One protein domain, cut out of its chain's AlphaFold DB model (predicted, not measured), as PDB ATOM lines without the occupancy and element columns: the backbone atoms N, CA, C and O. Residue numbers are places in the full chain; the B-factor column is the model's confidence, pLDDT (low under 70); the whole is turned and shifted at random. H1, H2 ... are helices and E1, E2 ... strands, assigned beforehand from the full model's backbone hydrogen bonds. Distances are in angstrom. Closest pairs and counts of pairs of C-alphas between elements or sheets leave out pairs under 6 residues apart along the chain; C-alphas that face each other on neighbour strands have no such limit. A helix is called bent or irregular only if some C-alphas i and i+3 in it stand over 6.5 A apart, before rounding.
ATOM      1  N   VAL A   8     -27.052  19.626  43.383       92.94
ATOM      2  CA  VAL A   8     -28.286  20.327  43.012       92.94
ATOM      3  C   VAL A   8     -29.437  19.334  43.124       92.94
ATOM      4  O   VAL A   8     -29.575  18.470  42.258       92.94
ATOM      5  N   ALA A   9     -30.241  19.442  44.179       91.88
ATOM      6  CA  ALA A   9     -31.370  18.548  44.425       91.88
ATOM      7  C   ALA A   9     -32.539  18.872  43.487       91.88
ATOM      8  O   ALA A   9     -33.051  17.990  42.791       91.88
ATOM      9  N   SER A  10     -32.901  20.154  43.394       93.50
ATOM     10  CA  SER A  10     -34.007  20.610  42.555       93.50
ATOM     11  C   SER A  10     -33.767  21.985  41.926       93.50
ATOM     12  O   SER A  10     -32.868  22.746  42.305       93.50
ATOM     13  N   VAL A  11     -34.579  22.308  40.915       94.56
ATOM     14  CA  VAL A  11     -34.705  23.668  40.375       94.56
ATOM     15  C   VAL A  11     -36.144  24.116  40.512       94.56
ATOM     16  O   VAL A  11     -37.040  23.515  39.920       94.56
ATOM     17  N   HIS A  12     -36.362  25.220  41.213       93.88
ATOM     18  CA  HIS A  12     -37.653  25.885  41.200       93.88
ATOM     19  C   HIS A  12     -37.682  26.922  40.076       93.88
ATOM     20  O   HIS A  12     -36.762  27.736  39.956       93.88
ATOM     21  N   VAL A  13     -38.731  26.890  39.252       94.62
ATOM     22  CA  VAL A  13     -38.915  27.765  38.086       94.62
ATOM     23  C   VAL A  13     -40.284  28.419  38.165       94.62
ATOM     24  O   VAL A  13     -41.279  27.739  38.401       94.62
ATOM     25  N   TRP A  14     -40.360  29.731  37.961       93.25
ATOM     26  CA  TRP A  14     -41.619  30.467  38.078       93.25
ATOM     27  C   TRP A  14     -41.663  31.684  37.159       93.25
ATOM     28  O   TRP A  14     -40.624  32.239  36.799       93.25
ATOM     29  N   THR A  15     -42.864  32.118  36.783       91.38
ATOM     30  CA  THR A  15     -43.067  33.411  36.111       91.38
ATOM     31  C   THR A  15     -43.296  34.515  37.135       91.38
ATOM     32  O   THR A  15     -43.582  34.256  38.303       91.38
ATOM     33  N   GLU A  16     -43.227  35.777  36.713       78.88
ATOM     34  CA  GLU A  16     -43.739  36.856  37.558       78.88
ATOM     35  C   GLU A  16     -45.245  36.672  37.789       78.88
ATOM     36  O   GLU A  16     -46.028  36.547  36.851       78.88
ATOM     37  N   GLY A  17     -45.617  36.600  39.063       67.12
ATOM     38  CA  GLY A  17     -46.977  36.458  39.550       67.12
ATOM     39  C   GLY A  17     -46.945  36.581  41.066       67.12
ATOM     40  O   GLY A  17     -46.242  35.834  41.746       67.12
ATOM     41  N   ASP A  18     -47.647  37.572  41.596       59.19
ATOM     42  CA  ASP A  18     -47.825  37.757  43.027       59.19
ATOM     43  C   ASP A  18     -49.263  37.368  43.380       59.19
ATOM     44  O   ASP A  18     -50.213  38.144  43.233       59.19
ATOM     45  N   ARG A  19     -49.422  36.124  43.850       56.97
ATOM     46  CA  ARG A  19     -50.724  35.601  44.285       56.97
ATOM     47  C   ARG A  19     -51.326  36.415  45.431       56.97
ATOM     48  O   ARG A  19     -52.542  36.377  45.594       56.97
ATOM     49  N   SER A  20     -50.527  37.167  46.196       58.59
ATOM     50  CA  SER A  20     -51.039  38.029  47.267       58.59
ATOM     51  C   SER A  20     -51.818  39.241  46.739       58.59
ATOM     52  O   SER A  20     -52.657  39.781  47.459       58.59
ATOM     53  N   VAL A  21     -51.621  39.610  45.467       65.75
ATOM     54  CA  VAL A  21     -52.363  40.684  44.783       65.75
ATOM     55  C   VAL A  21     -53.218  40.180  43.610       65.75
ATOM     56  O   VAL A  21     -53.716  40.980  42.822       65.75
ATOM     57  N   GLY A  22     -53.418  38.862  43.495       58.22
ATOM     58  CA  GLY A  22     -54.276  38.256  42.470       58.22
ATOM     59  C   GLY A  22     -53.656  38.183  41.071       58.22
ATOM     60  O   GLY A  22     -54.391  38.074  40.093       58.22
ATOM     61  N   LEU A  23     -52.326  38.255  40.960       66.25
ATOM     62  CA  LEU A  23     -51.626  38.013  39.699       66.25
ATOM     63  C   LEU A  23     -51.305  36.521  39.569       66.25
ATOM     64  O   LEU A  23     -50.528  35.974  40.356       66.25
ATOM     65  N   ASP A  24     -51.903  35.878  38.568       70.81
ATOM     66  CA  ASP A  24     -51.638  34.479  38.244       70.81
ATOM     67  C   ASP A  24     -50.191  34.296  37.769       70.81
ATOM     68  O   ASP A  24     -49.729  34.952  36.832       70.81
ATOM     69  N   GLY A  25     -49.481  33.379  38.427       81.06
ATOM     70  CA  GLY A  25     -48.126  32.966  38.079       81.06
ATOM     71  C   GLY A  25     -48.053  31.463  37.848       81.06
ATOM     72  O   GLY A  25     -48.689  30.688  38.573       81.06
ATOM     73  N   GLU A  26     -47.250  31.070  36.862       87.12
ATOM     74  CA  GLU A  26     -46.873  29.678  36.639       87.12
ATOM     75  C   GLU A  26     -45.706  29.313  37.556       87.12
ATOM     76  O   GLU A  26     -44.840  30.143  37.850       87.12
ATOM     77  N   GLY A  27     -45.677  28.061  37.998       90.81
ATOM     78  CA  GLY A  27     -44.607  27.528  38.826       90.81
ATOM     79  C   GLY A  27     -44.408  26.050  38.545       90.81
ATOM     80  O   GLY A  27     -45.374  25.301  38.408       90.81
ATOM     81  N   ALA A  28     -43.152  25.636  38.468       91.88
ATOM     82  CA  ALA A  28     -42.748  24.253  38.317       91.88
ATOM     83  C   ALA A  28     -41.533  23.972  39.194       91.88
ATOM     84  O   ALA A  28     -40.741  24.860  39.513       91.88
ATOM     85  N   GLU A  29     -41.380  22.710  39.555       94.06
ATOM     86  CA  GLU A  29     -40.188  22.220  40.218       94.06
ATOM     87  C   GLU A  29     -39.628  21.052  39.413       94.06
ATOM     88  O   GLU A  29     -40.363  20.148  39.007       94.06
ATOM     89  N   ILE A  30     -38.333  21.117  39.130       93.25
ATOM     90  CA  ILE A  30     -37.605  20.105  38.379       93.25
ATOM     91  C   ILE A  30     -36.806  19.297  39.385       93.25
ATOM     92  O   ILE A  30     -35.952  19.847  40.075       93.25
ATOM     93  N   HIS A  31     -37.060  17.994  39.407       92.31
ATOM     94  CA  HIS A  31     -36.337  17.021  40.218       92.31
ATOM     95  C   HIS A  31     -35.746  15.947  39.318       92.31
ATOM     96  O   HIS A  31     -36.317  15.615  38.274       92.31
ATOM     97  N   ALA A  32     -34.616  15.379  39.727       85.88
ATOM     98  CA  ALA A  32     -34.145  14.147  39.119       85.88
ATOM     99  C   ALA A  32     -35.072  12.988  39.522       85.88
ATOM    100  O   ALA A  32     -35.634  12.969  40.611       85.88
ATOM    101  N   ALA A  33     -35.202  11.981  38.657       78.94
ATOM    102  CA  ALA A  33     -35.836  10.719  39.049       78.94
ATOM    103  C   ALA A  33     -34.956   9.893  40.020       78.94
ATOM    104  O   ALA A  33     -35.428   8.906  40.579       78.94
ATOM    105  N   GLY A  34     -33.679  10.271  40.170       78.44
ATOM    106  CA  GLY A  34     -32.723   9.742  41.149       78.44
ATOM    107  C   GLY A  34     -32.354  10.800  42.194       78.44
ATOM    108  O   GLY A  34     -33.180  11.644  42.516       78.44
ATOM    109  N   ASP A  35     -31.116  10.781  42.696       83.50
ATOM    110  CA  ASP A  35     -30.731  11.611  43.852       83.50
ATOM    111  C   ASP A  35     -30.569  13.112  43.551       83.50
ATOM    112  O   ASP A  35     -30.972  13.939  44.359       83.50
ATOM    113  N   PHE A  36     -29.955  13.495  42.427       90.38
ATOM    114  CA  PHE A  36     -29.635  14.902  42.144       90.38
ATOM    115  C   PHE A  36     -29.595  15.200  40.642       90.38
ATOM    116  O   PHE A  36     -29.404  14.311  39.811       90.38
ATOM    117  N   LEU A  37     -29.750  16.476  40.292       92.50
ATOM    118  CA  LEU A  37     -29.665  16.984  38.921       92.50
ATOM    119  C   LEU A  37     -28.220  17.198  38.465       92.50
ATOM    120  O   LEU A  37     -27.873  16.878  37.330       92.50
ATOM    121  N   ILE A  38     -27.388  17.767  39.341       92.25
ATOM    122  CA  ILE A  38     -25.975  18.062  39.075       92.25
ATOM    123  C   ILE A  38     -25.169  17.764  40.339       92.25
ATOM    124  O   ILE A  38     -25.492  18.277  41.408       92.25
ATOM    125  N   ASP A  39     -24.104  16.977  40.196       92.88
ATOM    126  CA  ASP A  39     -23.068  16.819  41.219       92.88
ATOM    127  C   ASP A  39     -21.989  17.886  40.995       92.88
ATOM    128  O   ASP A  39     -21.235  17.815  40.024       92.88
ATOM    129  N   LEU A  40     -21.940  18.909  41.850       92.00
ATOM    130  CA  LEU A  40     -20.928  19.964  41.765       92.00
ATOM    131  C   LEU A  40     -19.584  19.502  42.332       92.00
ATOM    132  O   LEU A  40     -18.550  20.048  41.939       92.00
ATOM    133  N   ASP A  41     -19.568  18.501  43.216       90.88
ATOM    134  CA  ASP A  41     -18.333  17.935  43.769       90.88
ATOM    135  C   ASP A  41     -17.547  17.160  42.714       90.88
ATOM    136  O   ASP A  41     -16.316  17.169  42.730       90.88
ATOM    137  N   ALA A  42     -18.251  16.578  41.742       92.56
ATOM    138  CA  ALA A  42     -17.654  15.948  40.569       92.56
ATOM    139  C   ALA A  42     -17.048  16.946  39.556       92.56
ATOM    140  O   ALA A  42     -16.333  16.528  38.643       92.56
ATOM    141  N   LEU A  43     -17.319  18.251  39.693       91.50
ATOM    142  CA  LEU A  43     -16.797  19.303  38.816       91.50
ATOM    143  C   LEU A  43     -15.579  20.004  39.423       91.50
ATOM    144  O   LEU A  43     -15.497  20.221  40.640       91.50
ATOM    145  N   ALA A  44     -14.675  20.452  38.546       91.38
ATOM    146  CA  ALA A  44     -13.591  21.348  38.927       91.38
ATOM    147  C   ALA A  44     -14.173  22.649  39.523       91.38
ATOM    148  O   ALA A  44     -15.142  23.184  38.969       91.38
ATOM    149  N   PRO A  45     -13.639  23.168  40.647       90.38
ATOM    150  CA  PRO A  45     -14.186  24.347  41.323       90.38
ATOM    151  C   PRO A  45     -14.397  25.567  40.419       90.38
ATOM    152  O   PRO A  45     -15.376  26.294  40.586       90.38
ATOM    153  N   GLU A  46     -13.503  25.775  39.454       91.62
ATOM    154  CA  GLU A  46     -13.563  26.848  38.461       91.62
ATOM    155  C   GLU A  46     -14.741  26.723  37.480       91.62
ATOM    156  O   GLU A  46     -15.262  27.740  37.023       91.62
ATOM    157  N   ASP A  47     -15.221  25.505  37.217       92.31
ATOM    158  CA  ASP A  47     -16.281  25.231  36.241       92.31
ATOM    159  C   ASP A  47     -17.684  25.229  36.863       92.31
ATOM    160  O   ASP A  47     -18.689  25.357  36.154       92.31
ATOM    161  N   ARG A  48     -17.786  25.101  38.194       91.88
ATOM    162  CA  ARG A  48     -19.068  24.967  38.915       91.88
ATOM    163  C   ARG A  48     -20.012  26.130  38.638       91.88
ATOM    164  O   ARG A  48     -21.174  25.921  38.293       91.88
ATOM    165  N   GLN A  49     -19.513  27.361  38.758       91.50
ATOM    166  CA  GLN A  49     -20.331  28.557  38.555       91.50
ATOM    167  C   GLN A  49     -20.814  28.665  37.104       91.50
ATOM    168  O   GLN A  49     -22.001  28.889  36.876       91.50
ATOM    169  N   ALA A  50     -19.915  28.465  36.136       93.19
ATOM    170  CA  ALA A  50     -20.255  28.518  34.717       93.19
ATOM    171  C   ALA A  50     -21.284  27.440  34.341       93.19
ATOM    172  O   ALA A  50     -22.232  27.715  33.606       93.19
ATOM    173  N   THR A  51     -21.147  26.235  34.900       93.75
ATOM    174  CA  THR A  51     -22.082  25.126  34.677       93.75
ATOM    175  C   THR A  51     -23.470  25.437  35.233       93.75
ATOM    176  O   THR A  51     -24.465  25.283  34.523       93.75
ATOM    177  N   LEU A  52     -23.556  25.932  36.474       93.50
ATOM    178  CA  LEU A  52     -24.825  26.336  37.087       93.50
ATOM    179  C   LEU A  52     -25.503  27.465  36.307       93.50
ATOM    180  O   LEU A  52     -26.717  27.439  36.107       93.50
ATOM    181  N   GLU A  53     -24.739  28.456  35.850       94.56
ATOM    182  CA  GLU A  53     -25.279  29.572  35.079       94.56
ATOM    183  C   GLU A  53     -25.792  29.122  33.708       94.56
ATOM    184  O   GLU A  53     -26.917  29.465  33.337       94.56
ATOM    185  N   ALA A  54     -25.030  28.292  32.992       95.44
ATOM    186  CA  ALA A  54     -25.449  27.734  31.711       95.44
ATOM    187  C   ALA A  54     -26.719  26.881  31.853       95.44
ATOM    188  O   ALA A  54     -27.659  27.020  31.064       95.44
ATOM    189  N   PHE A  55     -26.785  26.041  32.890       94.69
ATOM    190  CA  PHE A  55     -27.973  25.245  33.181       94.69
ATOM    191  C   PHE A  55     -29.177  26.136  33.509       94.69
ATOM    192  O   PHE A  55     -30.247  25.968  32.925       94.69
ATOM    193  N   ARG A  56     -28.992  27.156  34.361       95.50
ATOM    194  CA  ARG A  56     -30.043  28.125  34.711       95.50
ATOM    195  C   ARG A  56     -30.592  28.823  33.474       95.50
ATOM    196  O   ARG A  56     -31.807  28.914  33.324       95.50
ATOM    197  N   GLN A  57     -29.712  29.311  32.600       97.38
ATOM    198  CA  GLN A  57     -30.112  30.003  31.377       97.38
ATOM    199  C   GLN A  57     -30.955  29.099  30.478       97.38
ATOM    200  O   GLN A  57     -31.993  29.538  29.991       97.38
ATOM    201  N   LYS A  58     -30.568  27.829  30.310       96.94
ATOM    202  CA  LYS A  58     -31.322  26.878  29.481       96.94
ATOM    203  C   LYS A  58     -32.689  26.532  30.060       96.94
ATOM    204  O   LYS A  58     -33.653  26.446  29.303       96.94
ATOM    205  N   ILE A  59     -32.792  26.389  31.380       96.00
ATOM    206  CA  ILE A  59     -34.083  26.193  32.051       96.00
ATOM    207  C   ILE A  59     -34.975  27.427  31.877       96.00
ATOM    208  O   ILE A  59     -36.125  27.292  31.466       96.00
ATOM    209  N   ILE A  60     -34.450  28.631  32.114       96.12
ATOM    210  CA  ILE A  60     -35.210  29.873  31.924       96.12
ATOM    211  C   ILE A  60     -35.674  30.016  30.472       96.12
ATOM    212  O   ILE A  60     -36.840  30.327  30.248       96.12
ATOM    213  N   GLU A  61     -34.801  29.770  29.494       97.06
ATOM    214  CA  GLU A  61     -35.120  29.834  28.061       97.06
ATOM    215  C   GLU A  61     -36.265  28.871  27.703       97.06
ATOM    216  O   GLU A  61     -37.258  29.285  27.102       97.06
ATOM    217  N   ALA A  62     -36.169  27.609  28.132       96.88
ATOM    218  CA  ALA A  62     -37.168  26.585  27.837       96.88
ATOM    219  C   ALA A  62     -38.538  26.897  28.458       96.88
ATOM    220  O   ALA A  62     -39.560  26.820  27.776       96.88
ATOM    221  N   PHE A  63     -38.570  27.278  29.738       95.44
ATOM    222  CA  PHE A  63     -39.825  27.589  30.424       95.44
ATOM    223  C   PHE A  63     -40.425  28.915  29.971       95.44
ATOM    224  O   PHE A  63     -41.647  29.022  29.881       95.44
ATOM    225  N   SER A  64     -39.590  29.896  29.613       95.12
ATOM    226  CA  SER A  64     -40.102  31.152  29.067       95.12
ATOM    227  C   SER A  64     -40.811  30.937  27.735       95.12
ATOM    228  O   SER A  64     -41.850  31.542  27.485       95.12
ATOM    229  N   LEU A  65     -40.279  30.035  26.904       96.31
ATOM    230  CA  LEU A  65     -40.914  29.630  25.654       96.31
ATOM    231  C   LEU A  65     -42.203  28.832  25.900       96.31
ATOM    232  O   LEU A  65     -43.209  29.086  25.246       96.31
ATOM    233  N   ALA A  66     -42.183  27.872  26.828       95.12
ATOM    234  CA  ALA A  66     -43.328  27.001  27.094       95.12
ATOM    235  C   ALA A  66     -44.534  27.752  27.683       95.12
ATOM    236  O   ALA A  66     -45.677  27.426  27.365       95.12
ATOM    237  N   TRP A  67     -44.283  28.748  28.535       93.44
ATOM    238  CA  TRP A  67     -45.324  29.552  29.177       93.44
ATOM    239  C   TRP A  67     -45.630  30.867  28.460       93.44
ATOM    240  O   TRP A  67     -46.537  31.577  28.894       93.44
ATOM    241  N   ASP A  68     -44.885  31.197  27.400       93.69
ATOM    242  CA  ASP A  68     -44.955  32.480  26.686       93.69
ATOM    243  C   ASP A  68     -44.858  33.696  27.637       93.69
ATOM    244  O   ASP A  68     -45.566  34.696  27.519       93.69
ATOM    245  N   LYS A  69     -44.002  33.578  28.660       91.06
ATOM    246  CA  LYS A  69     -43.822  34.557  29.747       91.06
ATOM    247  C   LYS A  69     -42.378  34.535  30.246       91.06
ATOM    248  O   LYS A  69     -41.772  33.473  30.252       91.06
ATOM    249  N   PRO A  70     -41.819  35.643  30.755       91.69
ATOM    250  CA  PRO A  70     -40.496  35.620  31.374       91.69
ATOM    251  C   PRO A  70     -40.454  34.687  32.593       91.69
ATOM    252  O   PRO A  70     -41.206  34.878  33.552       91.69
ATOM    253  N   ALA A  71     -39.554  33.703  32.566       94.19
ATOM    254  CA  ALA A  71     -39.312  32.791  33.678       94.19
ATOM    255  C   ALA A  71     -38.099  33.215  34.526       94.19
ATOM    256  O   ALA A  71     -37.164  33.872  34.066       94.19
ATOM    257  N   LYS A  72     -38.105  32.791  35.786       93.44
ATOM    258  CA  LYS A  72     -37.007  32.883  36.752       93.44
ATOM    259  C   LYS A  72     -36.720  31.483  37.275       93.44
ATOM    260  O   LYS A  72     -37.619  30.648  37.300       93.44
ATOM    261  N   ALA A  73     -35.481  31.231  37.685       94.12
ATOM    262  CA  ALA A  73     -35.084  29.940  38.230       94.12
ATOM    263  C   ALA A  73     -34.098  30.092  39.393       94.12
ATOM    264  O   ALA A  73     -33.190  30.931  39.348       94.12
ATOM    265  N   ILE A  74     -34.256  29.247  40.408       93.81
ATOM    266  CA  ILE A  74     -33.358  29.128  41.557       93.81
ATOM    267  C   ILE A  74     -33.051  27.655  41.810       93.81
ATOM    268  O   ILE A  74     -33.889  26.790  41.565       93.81
ATOM    269  N   PHE A  75     -31.830  27.388  42.257       92.44
ATOM    270  CA  PHE A  75     -31.376  26.044  42.588       92.44
ATOM    271  C   PHE A  75     -31.530  25.804  44.077       92.44
ATOM    272  O   PHE A  75     -31.150  26.675  44.863       92.44
ATOM    273  N   ASP A  76     -32.018  24.622  44.424       91.50
ATOM    274  CA  ASP A  76     -31.834  24.064  45.752       91.50
ATOM    275  C   ASP A  76     -30.568  23.201  45.741       91.50
ATOM    276  O   ASP A  76     -30.436  22.284  44.923       91.50
ATOM    277  N   ILE A  77     -29.590  23.564  46.572       90.50
ATOM    278  CA  ILE A  77     -28.267  22.933  46.599       90.50
ATOM    279  C   ILE A  77     -28.040  22.367  47.993       90.50
ATOM    280  O   ILE A  77     -27.888  23.112  48.961       90.50
ATOM    281  N   GLU A  78     -27.946  21.047  48.065       89.00
ATOM    282  CA  GLU A  78     -27.538  20.333  49.261       89.00
ATOM    283  C   GLU A  78     -26.013  20.361  49.357       89.00
ATOM    284  O   GLU A  78     -25.296  19.800  48.523       89.00
ATOM    285  N   LEU A  79     -25.503  21.046  50.378       84.06
ATOM    286  CA  LEU A  79     -24.086  21.015  50.718       84.06
ATOM    287  C   LEU A  79     -23.793  19.717  51.474       84.06
ATOM    288  O   LEU A  79     -24.574  19.314  52.336       84.06
TER     289      LEU A  79
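This is residues 8 to 79 of the 87 residues of an uncharacterized protein of Pseudomonas aeruginosa (UniProt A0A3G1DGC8). A small three-stranded antiparallel sheet has one long helix, H1, slanting across one of its faces, in two layers, while the other face is bare. The loop between E1 and E2 sticks out with residues 18 to 23 and adds to the length. The printed part has 72 residues, with E1, E2, H1 and E3 along the chain, sheet order E2, E1, E3, and a mixed class of helices and strands. It is only just loose, close to compact, with a radius of gyration of the C-alphas of 13.8 A and spans of 43 by 20 by 20 A.

Start with inner strand E1, residues 8 to 15, which forms a hairpin with edge strand E2, residues 27 to 31; look for N 11 and O 30, 2.9 A apart. E3, residues 71 to 78, is E1's other antiparallel neighbour, with N 14 and O 72 at 3.0 A. H1, residues 45 to 67, is on the sheet at a height of 7.8 A, over E1 and E3, slantwise to the strands at 38 degrees to E3 on the local plane. Its closest C-alphas to E3 are those of Ser 64 and Ala 71, 5.0 A. E2, H1 and E3 make a split strand-helix-strand unit, two strands running the same way with E1 between them, its crossover right-handed. In H1, 17 of 19 O i to N i+4 pairs are within hydrogen-bond range.

Find C-alpha 8 at (-28.286, 20.327, 43.012); E1 runs 20.9 A from there, and E2 spans 13.4 A. From C-alpha 45 at (-14.186, 24.347, 41.323), H1 runs 33.8 A; it is irregular, but only just: C-alphas 46 and 49 are 7.0 A apart. E3 runs 23.2 A to C-alpha 78 at (-27.538, 20.333, 49.261).

The C-alphas farthest apart, Gly 22 and Ala 44, are 44.2 A apart. The printed part has no cut; the links E1 to E2 and E2 to H1 are long, and H1 to E3 is tight. Look for pLDDT under 70 at residues 17 to 23.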